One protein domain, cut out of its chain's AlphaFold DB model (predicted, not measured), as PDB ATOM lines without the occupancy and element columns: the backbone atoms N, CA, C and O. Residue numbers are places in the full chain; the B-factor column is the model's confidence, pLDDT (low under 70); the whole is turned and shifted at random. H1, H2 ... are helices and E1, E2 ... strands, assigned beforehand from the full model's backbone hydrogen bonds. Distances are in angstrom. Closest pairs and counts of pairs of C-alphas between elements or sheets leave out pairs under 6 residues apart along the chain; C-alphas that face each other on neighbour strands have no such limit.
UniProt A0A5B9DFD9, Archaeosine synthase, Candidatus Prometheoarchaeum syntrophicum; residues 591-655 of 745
ATOM      1  N   ILE A 591       9.985 -27.773  50.552       86.19
ATOM      2  CA  ILE A 591       9.763 -29.155  50.097       86.19
ATOM      3  C   ILE A 591       8.937 -29.204  48.796       86.19
ATOM      4  O   ILE A 591       7.892 -28.555  48.645       86.19
ATOM      5  N   THR A 592       9.419 -29.975  47.828       91.19
ATOM      6  CA  THR A 592       8.803 -30.164  46.513       91.19
ATOM      7  C   THR A 592       7.629 -31.149  46.564       91.19
ATOM      8  O   THR A 592       7.431 -31.892  47.522       91.19
ATOM      9  N   LYS A 593       6.826 -31.206  45.491       90.31
ATOM     10  CA  LYS A 593       5.720 -32.180  45.387       90.31
ATOM     11  C   LYS A 593       6.199 -33.630  45.379       90.31
ATOM     12  O   LYS A 593       5.504 -34.497  45.900       90.31
ATOM     13  N   ASP A 594       7.340 -33.887  44.744       93.25
ATOM     14  CA  ASP A 594       7.914 -35.229  44.692       93.25
ATOM     15  C   ASP A 594       8.429 -35.631  46.081       93.25
ATOM     16  O   ASP A 594       8.136 -36.738  46.523       93.25
ATOM     17  N   GLU A 595       9.073 -34.722  46.817       95.00
ATOM     18  CA  GLU A 595       9.497 -34.959  48.205       95.00
ATOM     19  C   GLU A 595       8.321 -35.172  49.160       95.00
ATOM     20  O   GLU A 595       8.403 -36.056  50.002       95.00
ATOM     21  N   ILE A 596       7.201 -34.456  48.998       94.88
ATOM     22  CA  ILE A 596       5.972 -34.709  49.774       94.88
ATOM     23  C   ILE A 596       5.482 -36.152  49.566       94.88
ATOM     24  O   ILE A 596       5.184 -36.851  50.533       94.88
ATOM     25  N   ILE A 597       5.431 -36.617  48.310       94.88
ATOM     26  CA  ILE A 597       5.018 -37.992  47.986       94.88
ATOM     27  C   ILE A 597       6.018 -38.999  48.561       94.88
ATOM     28  O   ILE A 597       5.601 -39.991  49.157       94.88
ATOM     29  N   ILE A 598       7.321 -38.756  48.393       95.75
ATOM     30  CA  ILE A 598       8.384 -39.629  48.910       95.75
ATOM     31  C   ILE A 598       8.292 -39.722  50.432       95.75
ATOM     32  O   ILE A 598       8.247 -40.835  50.952       95.75
ATOM     33  N   LYS A 599       8.203 -38.581  51.129       95.56
ATOM     34  CA  LYS A 599       8.127 -38.513  52.589       95.56
ATOM     35  C   LYS A 599       6.936 -39.306  53.104       95.56
ATOM     36  O   LYS A 599       7.120 -40.247  53.861       95.56
ATOM     37  N   ALA A 600       5.734 -38.989  52.625       95.12
ATOM     38  CA  ALA A 600       4.521 -39.648  53.092       95.12
ATOM     39  C   ALA A 600       4.494 -41.146  52.760       95.12
ATOM     40  O   ALA A 600       4.059 -41.945  53.583       95.12
ATOM     41  N   THR A 601       4.986 -41.548  51.582       95.19
ATOM     42  CA  THR A 601       5.034 -42.970  51.201       95.19
ATOM     43  C   THR A 601       6.038 -43.747  52.054       95.19
ATOM     44  O   THR A 601       5.736 -44.858  52.484       95.19
ATOM     45  N   LEU A 602       7.220 -43.177  52.314       95.75
ATOM     46  CA  LEU A 602       8.222 -43.791  53.185       95.75
ATOM     47  C   LEU A 602       7.735 -43.854  54.632       95.75
ATOM     48  O   LEU A 602       7.837 -44.916  55.233       95.75
ATOM     49  N   ASP A 603       7.148 -42.774  55.151       95.56
ATOM     50  CA  ASP A 603       6.581 -42.745  56.500       95.56
ATOM     51  C   ASP A 603       5.444 -43.774  56.640       95.56
ATOM     52  O   ASP A 603       5.363 -44.484  57.640       95.56
ATOM     53  N   TYR A 604       4.607 -43.929  55.605       94.69
ATOM     54  CA  TYR A 604       3.537 -44.934  55.581       94.69
ATOM     55  C   TYR A 604       4.079 -46.357  55.588       94.69
ATOM     56  O   TYR A 604       3.516 -47.233  56.249       94.69
ATOM     57  N   GLN A 605       5.130 -46.606  54.809       93.56
ATOM     58  CA  GLN A 605       5.632 -47.951  54.595       93.56
ATOM     59  C   GLN A 605       6.594 -48.402  55.689       93.56
ATOM     60  O   GLN A 605       6.505 -49.564  56.054       93.56
ATOM     61  N   PHE A 606       7.478 -47.523  56.170       94.75
ATOM     62  CA  PHE A 606       8.601 -47.854  57.056       94.75
ATOM     63  C   PHE A 606       8.508 -47.213  58.450       94.75
ATOM     64  O   PHE A 606       9.334 -47.514  59.312       94.75
ATOM     65  N   GLY A 607       7.510 -46.360  58.682       93.38
ATOM     66  CA  GLY A 607       7.297 -45.655  59.942       93.38
ATOM     67  C   GLY A 607       7.750 -44.195  59.904       93.38
ATOM     68  O   GLY A 607       8.565 -43.789  59.076       93.38
ATOM     69  N   ASN A 608       7.197 -43.405  60.825       93.06
ATOM     70  CA  ASN A 608       7.433 -41.966  60.932       93.06
ATOM     71  C   ASN A 608       8.935 -41.625  60.994       93.06
ATOM     72  O   ASN A 608       9.669 -42.226  61.777       93.06
ATOM     73  N   GLY A 609       9.373 -40.668  60.174       93.31
ATOM     74  CA  GLY A 609      10.761 -40.202  60.104       93.31
ATOM     75  C   GLY A 609      11.571 -40.862  58.985       93.31
ATOM     76  O   GLY A 609      12.614 -40.339  58.591       93.31
ATOM     77  N   ALA A 610      11.076 -41.956  58.391       95.75
ATOM     78  CA  ALA A 610      11.708 -42.596  57.237       95.75
ATOM     79  C   ALA A 610      11.855 -41.635  56.049       95.75
ATOM     80  O   ALA A 610      12.866 -41.646  55.345       95.75
ATOM     81  N   GLY A 611      10.844 -40.796  55.821       94.81
ATOM     82  CA  GLY A 611      10.855 -39.800  54.765       94.81
ATOM     83  C   GLY A 611      11.949 -38.750  54.939       94.81
ATOM     84  O   GLY A 611      12.648 -38.432  53.977       94.81
ATOM     85  N   GLU A 612      12.125 -38.248  56.162       93.44
ATOM     86  CA  GLU A 612      13.069 -37.173  56.507       93.44
ATOM     87  C   GLU A 612      14.519 -37.580  56.249       93.44
ATOM     88  O   GLU A 612      15.273 -36.815  55.648       93.44
ATOM     89  N   LEU A 613      14.873 -38.828  56.570       94.56
ATOM     90  CA  LEU A 613      16.193 -39.401  56.280       94.56
ATOM     91  C   LEU A 613      16.565 -39.350  54.789       94.56
ATOM     92  O   LEU A 613      17.747 -39.351  54.449       94.56
ATOM     93  N   ILE A 614      15.573 -39.307  53.897       95.06
ATOM     94  CA  ILE A 614      15.779 -39.282  52.447       95.06
ATOM     95  C   ILE A 614      15.676 -37.867  51.871       95.06
ATOM     96  O   ILE A 614      16.485 -37.503  51.014       95.06
ATOM     97  N   ILE A 615      14.687 -37.074  52.297       93.75
ATOM     98  CA  ILE A 615      14.431 -35.752  51.705       93.75
ATOM     99  C   ILE A 615      15.385 -34.666  52.211       93.75
ATOM    100  O   ILE A 615      15.554 -33.670  51.518       93.75
ATOM    101  N   ASN A 616      16.046 -34.847  53.363       90.19
ATOM    102  CA  ASN A 616      16.990 -33.854  53.899       90.19
ATOM    103  C   ASN A 616      18.187 -33.595  52.972       90.19
ATOM    104  O   ASN A 616      18.773 -32.518  53.010       90.19
ATOM    105  N   ASN A 617      18.515 -34.549  52.096       87.62
ATOM    106  CA  ASN A 617      19.550 -34.388  51.075       87.62
ATOM    107  C   ASN A 617      18.986 -33.933  49.714       87.62
ATOM    108  O   ASN A 617      19.714 -33.899  48.724       87.62
ATOM    109  N   GLY A 618      17.691 -33.616  49.647       91.19
ATOM    110  CA  GLY A 618      16.924 -33.434  48.418       91.19
ATOM    111  C   GLY A 618      16.523 -34.771  47.789       91.19
ATOM    112  O   GLY A 618      17.301 -35.728  47.773       91.19
ATOM    113  N   ALA A 619      15.312 -34.862  47.239       94.50
ATOM    114  CA  ALA A 619      14.871 -36.081  46.559       94.50
ATOM    115  C   ALA A 619      14.014 -35.821  45.315       94.50
ATOM    116  O   ALA A 619      13.256 -34.858  45.235       94.50
ATOM    117  N   ILE A 620      14.119 -36.709  44.323       95.38
ATOM    118  CA  ILE A 620      13.401 -36.587  43.047       95.38
ATOM    119  C   ILE A 620      12.800 -37.917  42.594       95.38
ATOM    120  O   ILE A 620      13.376 -38.987  42.813       95.38
ATOM    121  N   ILE A 621      11.664 -37.843  41.892       96.00
ATOM    122  CA  ILE A 621      11.042 -38.992  41.227       96.00
ATOM    123  C   ILE A 621      11.276 -38.882  39.718       96.00
ATOM    124  O   ILE A 621      10.722 -38.010  39.047       96.00
ATOM    125  N   ILE A 622      12.029 -39.821  39.148       94.88
ATOM    126  CA  ILE A 622      12.219 -39.919  37.696       94.88
ATOM    127  C   ILE A 622      11.065 -40.719  37.087       94.88
ATOM    128  O   ILE A 622      10.902 -41.912  37.360       94.88
ATOM    129  N   LYS A 623      10.248 -40.047  36.266       90.31
ATOM    130  CA  LYS A 623       9.019 -40.597  35.670       90.31
ATOM    131  C   LYS A 623       9.237 -40.991  34.209       90.31
ATOM    132  O   LYS A 623       9.701 -40.186  33.408       90.31
ATOM    133  N   GLY A 624       8.867 -42.224  33.860       82.62
ATOM    134  CA  GLY A 624       8.827 -42.704  32.472       82.62
ATOM    135  C   GLY A 624       7.495 -42.401  31.769       82.62
ATOM    136  O   GLY A 624       6.544 -41.936  32.394       82.62
ATOM    137  N   LYS A 625       7.386 -42.721  30.470       78.88
ATOM    138  CA  LYS A 625       6.151 -42.507  29.678       78.88
ATOM    139  C   LYS A 625       5.014 -43.469  30.052       78.88
ATOM    140  O   LYS A 625       3.859 -43.064  30.111       78.88
ATOM    141  N   ARG A 626       5.340 -44.746  30.295       82.31
ATOM    142  CA  ARG A 626       4.425 -45.793  30.800       82.31
ATOM    143  C   ARG A 626       5.159 -46.709  31.787       82.31
ATOM    144  O   ARG A 626       5.408 -47.873  31.483       82.31
ATOM    145  N   PRO A 627       5.609 -46.160  32.921       87.00
ATOM    146  CA  PRO A 627       6.463 -46.893  33.832       87.00
ATOM    147  C   PRO A 627       5.647 -47.920  34.620       87.00
ATOM    148  O   PRO A 627       4.579 -47.600  35.135       87.00
ATOM    149  N   GLN A 628       6.181 -49.132  34.788       90.69
ATOM    150  CA  GLN A 628       5.707 -50.045  35.837       90.69
ATOM    151  C   GLN A 628       6.049 -49.486  37.232       90.69
ATOM    152  O   GLN A 628       5.296 -49.651  38.191       90.69
ATOM    153  N   TYR A 629       7.189 -48.799  37.332       94.00
ATOM    154  CA  TYR A 629       7.669 -48.113  38.523       94.00
ATOM    155  C   TYR A 629       8.417 -46.834  38.136       94.00
ATOM    156  O   TYR A 629       9.016 -46.759  37.064       94.00
ATOM    157  N   ASN A 630       8.435 -45.857  39.036       96.00
ATOM    158  CA  ASN A 630       9.287 -44.676  38.936       96.00
ATOM    159  C   ASN A 630      10.491 -44.830  39.868       96.00
ATOM    160  O   ASN A 630      10.374 -45.436  40.933       96.00
ATOM    161  N   GLU A 631      11.646 -44.300  39.484       96.88
ATOM    162  CA  GLU A 631      12.848 -44.375  40.319       96.88
ATOM    163  C   GLU A 631      12.932 -43.170  41.251       96.88
ATOM    164  O   GLU A 631      12.686 -42.039  40.831       96.88
ATOM    165  N   ILE A 632      13.276 -43.429  42.513       97.56
ATOM    166  CA  ILE A 632      13.488 -42.398  43.528       97.56
ATOM    167  C   ILE A 632      14.987 -42.240  43.739       97.56
ATOM    168  O   ILE A 632      15.668 -43.212  44.078       97.56
ATOM    169  N   TYR A 633      15.476 -41.013  43.586       97.00
ATOM    170  CA  TYR A 633      16.860 -40.654  43.870       97.00
ATOM    171  C   TYR A 633      16.929 -39.621  44.994       97.00
ATOM    172  O   TYR A 633      16.075 -38.741  45.075       97.00
ATOM    173  N   THR A 634      17.968 -39.736  45.814       95.94
ATOM    174  CA  THR A 634      18.451 -38.718  46.759       95.94
ATOM    175  C   THR A 634      19.909 -38.389  46.416       95.94
ATOM    176  O   THR A 634      20.417 -38.872  45.397       95.94
ATOM    177  N   TYR A 635      20.590 -37.589  47.230       92.75
ATOM    178  CA  TYR A 635      21.969 -37.166  47.002       92.75
ATOM    179  C   TYR A 635      22.867 -37.520  48.197       92.75
ATOM    180  O   TYR A 635      22.425 -37.490  49.340       92.75
ATOM    181  N   ASP A 636      24.125 -37.885  47.934       85.38
ATOM    182  CA  ASP A 636      25.113 -38.296  48.953       85.38
ATOM    183  C   ASP A 636      26.421 -37.481  48.886       85.38
ATOM    184  O   ASP A 636      27.482 -37.943  49.296       85.38
ATOM    185  N   GLY A 637      26.363 -36.273  48.315       80.31
ATOM    186  CA  GLY A 637      27.526 -35.409  48.071       80.31
ATOM    187  C   GLY A 637      28.404 -35.844  46.888       80.31
ATOM    188  O   GLY A 637      28.997 -34.990  46.236       80.31
ATOM    189  N   ALA A 638      28.433 -37.139  46.550       81.94
ATOM    190  CA  ALA A 638      29.147 -37.680  45.390       81.94
ATOM    191  C   ALA A 638      28.272 -37.755  44.125       81.94
ATOM    192  O   ALA A 638      28.788 -37.781  43.006       81.94
ATOM    193  N   GLY A 639      26.946 -37.785  44.273       90.06
ATOM    194  CA  GLY A 639      26.020 -37.703  43.151       90.06
ATOM    195  C   GLY A 639      24.615 -38.178  43.498       90.06
ATOM    196  O   GLY A 639      24.166 -38.085  44.637       90.06
ATOM    197  N   LYS A 640      23.897 -38.674  42.482       92.56
ATOM    198  CA  LYS A 640      22.570 -39.274  42.660       92.56
ATOM    199  C   LYS A 640      22.701 -40.677  43.253       92.56
ATOM    200  O   LYS A 640      23.311 -41.558  42.649       92.56
ATOM    201  N   LEU A 641      22.024 -40.909  44.369       94.69
ATOM    202  CA  LEU A 641      21.901 -42.199  45.035       94.69
ATOM    203  C   LEU A 641      20.493 -42.754  44.812       94.69
ATOM    204  O   LEU A 641      19.497 -42.111  45.136       94.69
ATOM    205  N   LEU A 642      20.394 -43.968  44.262       95.88
ATOM    206  CA  LEU A 642      19.107 -44.644  44.081       95.88
ATOM    207  C   LEU A 642      18.569 -45.119  45.437       95.88
ATOM    208  O   LEU A 642      19.138 -46.026  46.048       95.88
ATOM    209  N   VAL A 643      17.436 -44.561  45.860       96.81
ATOM    210  CA  VAL A 643      16.727 -44.956  47.084       96.81
ATOM    211  C   VAL A 643      15.911 -46.219  46.834       96.81
ATOM    212  O   VAL A 643      15.937 -47.164  47.619       96.81
ATOM    213  N   GLY A 644      15.198 -46.274  45.710       96.69
ATOM    214  CA  GLY A 644      14.301 -47.380  45.409       96.69
ATOM    215  C   GLY A 644      13.404 -47.125  44.208       96.69
ATOM    216  O   GLY A 644      13.618 -46.205  43.419       96.69
ATOM    217  N   ARG A 645      12.400 -47.987  44.057       96.19
ATOM    218  CA  ARG A 645      11.427 -47.953  42.961       96.19
ATOM    219  C   ARG A 645      10.018 -47.824  43.523       96.19
ATOM    220  O   ARG A 645       9.584 -48.722  44.239       96.19
ATOM    221  N   LEU A 646       9.326 -46.742  43.175       95.38
ATOM    222  CA  LEU A 646       7.922 -46.487  43.495       95.38
ATOM    223  C   LEU A 646       7.025 -47.162  42.457       95.38
ATOM    224  O   LEU A 646       6.962 -46.721  41.306       95.38
ATOM    225  N   TYR A 647       6.343 -48.232  42.845       92.50
ATOM    226  CA  TYR A 647       5.518 -49.030  41.944       92.50
ATOM    227  C   TYR A 647       4.173 -48.360  41.664       92.50
ATOM    228  O   TYR A 647       3.448 -47.968  42.577       92.50
ATOM    229  N   VAL A 648       3.813 -48.249  40.383       88.81
ATOM    230  CA  VAL A 648       2.608 -47.516  39.955       88.81
ATOM    231  C   VAL A 648       1.320 -48.234  40.364       88.81
ATOM    232  O   VAL A 648       0.329 -47.577  40.657       88.81
ATOM    233  N   ASN A 649       1.346 -49.567  40.414       85.81
ATOM    234  CA  ASN A 649       0.191 -50.413  40.726       85.81
ATOM    235  C   ASN A 649      -0.109 -50.564  42.225       85.81
ATOM    236  O   ASN A 649      -1.081 -51.214  42.564       85.81
ATOM    237  N   THR A 650       0.753 -50.077  43.115       87.25
ATOM    238  CA  THR A 650       0.585 -50.249  44.574       87.25
ATOM    239  C   THR A 650       0.810 -48.957  45.343       87.25
ATOM    240  O   THR A 650       0.354 -48.841  46.475       87.25
ATOM    241  N   GLY A 651       1.527 -47.996  44.749       90.25
ATOM    242  CA  GLY A 651       1.946 -46.770  45.415       90.25
ATOM    243  C   GLY A 651       3.046 -46.977  46.454       90.25
ATOM    244  O   GLY A 651       3.345 -46.038  47.174       90.25
ATOM    245  N   LEU A 652       3.650 -48.169  46.534       92.69
ATOM    246  CA  LEU A 652       4.676 -48.516  47.523       92.69
ATOM    247  C   LEU A 652       6.082 -48.572  46.914       92.69
ATOM    248  O   LEU A 652       6.262 -48.680  45.694       92.69
ATOM    249  N   ILE A 653       7.093 -48.501  47.777       94.50
ATOM    250  CA  ILE A 653       8.507 -48.414  47.412       94.50
ATOM    251  C   ILE A 653       9.199 -49.754  47.669       94.50
ATOM    252  O   ILE A 653       9.215 -50.264  48.786       94.50
ATOM    253  N   LYS A 654       9.871 -50.298  46.648       95.06
ATOM    254  CA  LYS A 654      10.870 -51.361  46.849       95.06
ATOM    255  C   LYS A 654      12.262 -50.754  46.912       95.06
ATOM    256  O   LYS A 654      12.740 -50.191  45.920       95.06
ATOM    257  N   LEU A 655      12.926 -50.905  48.053       96.56
ATOM    258  CA  LEU A 655      14.212 -50.260  48.327       96.56
ATOM    259  C   LEU A 655      15.334 -50.744  47.390       96.56
ATOM    260  O   LEU A 655      15.381 -51.887  46.923       96.56
TER     261      LEU A 655
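Overview. This is residues 591 to 655 of the 745 residues of the protein "Archaeosine synthase" of Candidatus Prometheoarchaeum syntrophicum (UniProt A0A5B9DFD9). One strongly twisted sheet has helix H1 packed across one face, making two layers, while short H2 grazes the sheet. The 65 printed residues run H1 H2 E1 E2 E3 E4; the strands form an antiparallel meander, each beside the one before. The class is mixed, the whole compact: radius of gyration of the C-alphas 11.0 A, spans 30 by 26 by 20 A.

Along the chain. Find C-alpha 593 at (5.720, -32.180, 45.387); H1 runs 19.8 A to residue 606. Next come H2, 612 to 615; E1, 619 to 622; E2, 629 to 635, 19.9 A; E3, 640 to 647, 19.7 A, which bends by 55 degrees at 643; and E4, 653 to 655, ending at (14.212, -50.260, 48.327).

Arrangement. H1 runs across the strands, height over the sheet 9.1 A. Its residues 595 to 599 alone touch H2; closest C-alphas Glu 595 and Ile 615, 6.1 A. Look within hydrogen-bond range in three hairpins: E1 and E2, N 620 and O 633, 2.9 A; E2 and E3, N 630 and O 646, 2.8 A; E3 and E4, N 645 and O 654, 2.9 A. Every O i to N i+4 pair in H1 is within range; H2 is too short for one.

Size, cuts and confidence. The farthest C-alphas, Gly 637 and Asn 649, are 32.0 A apart. The printed part has no cut and no long link; no printed residue is under 70 in pLDDT.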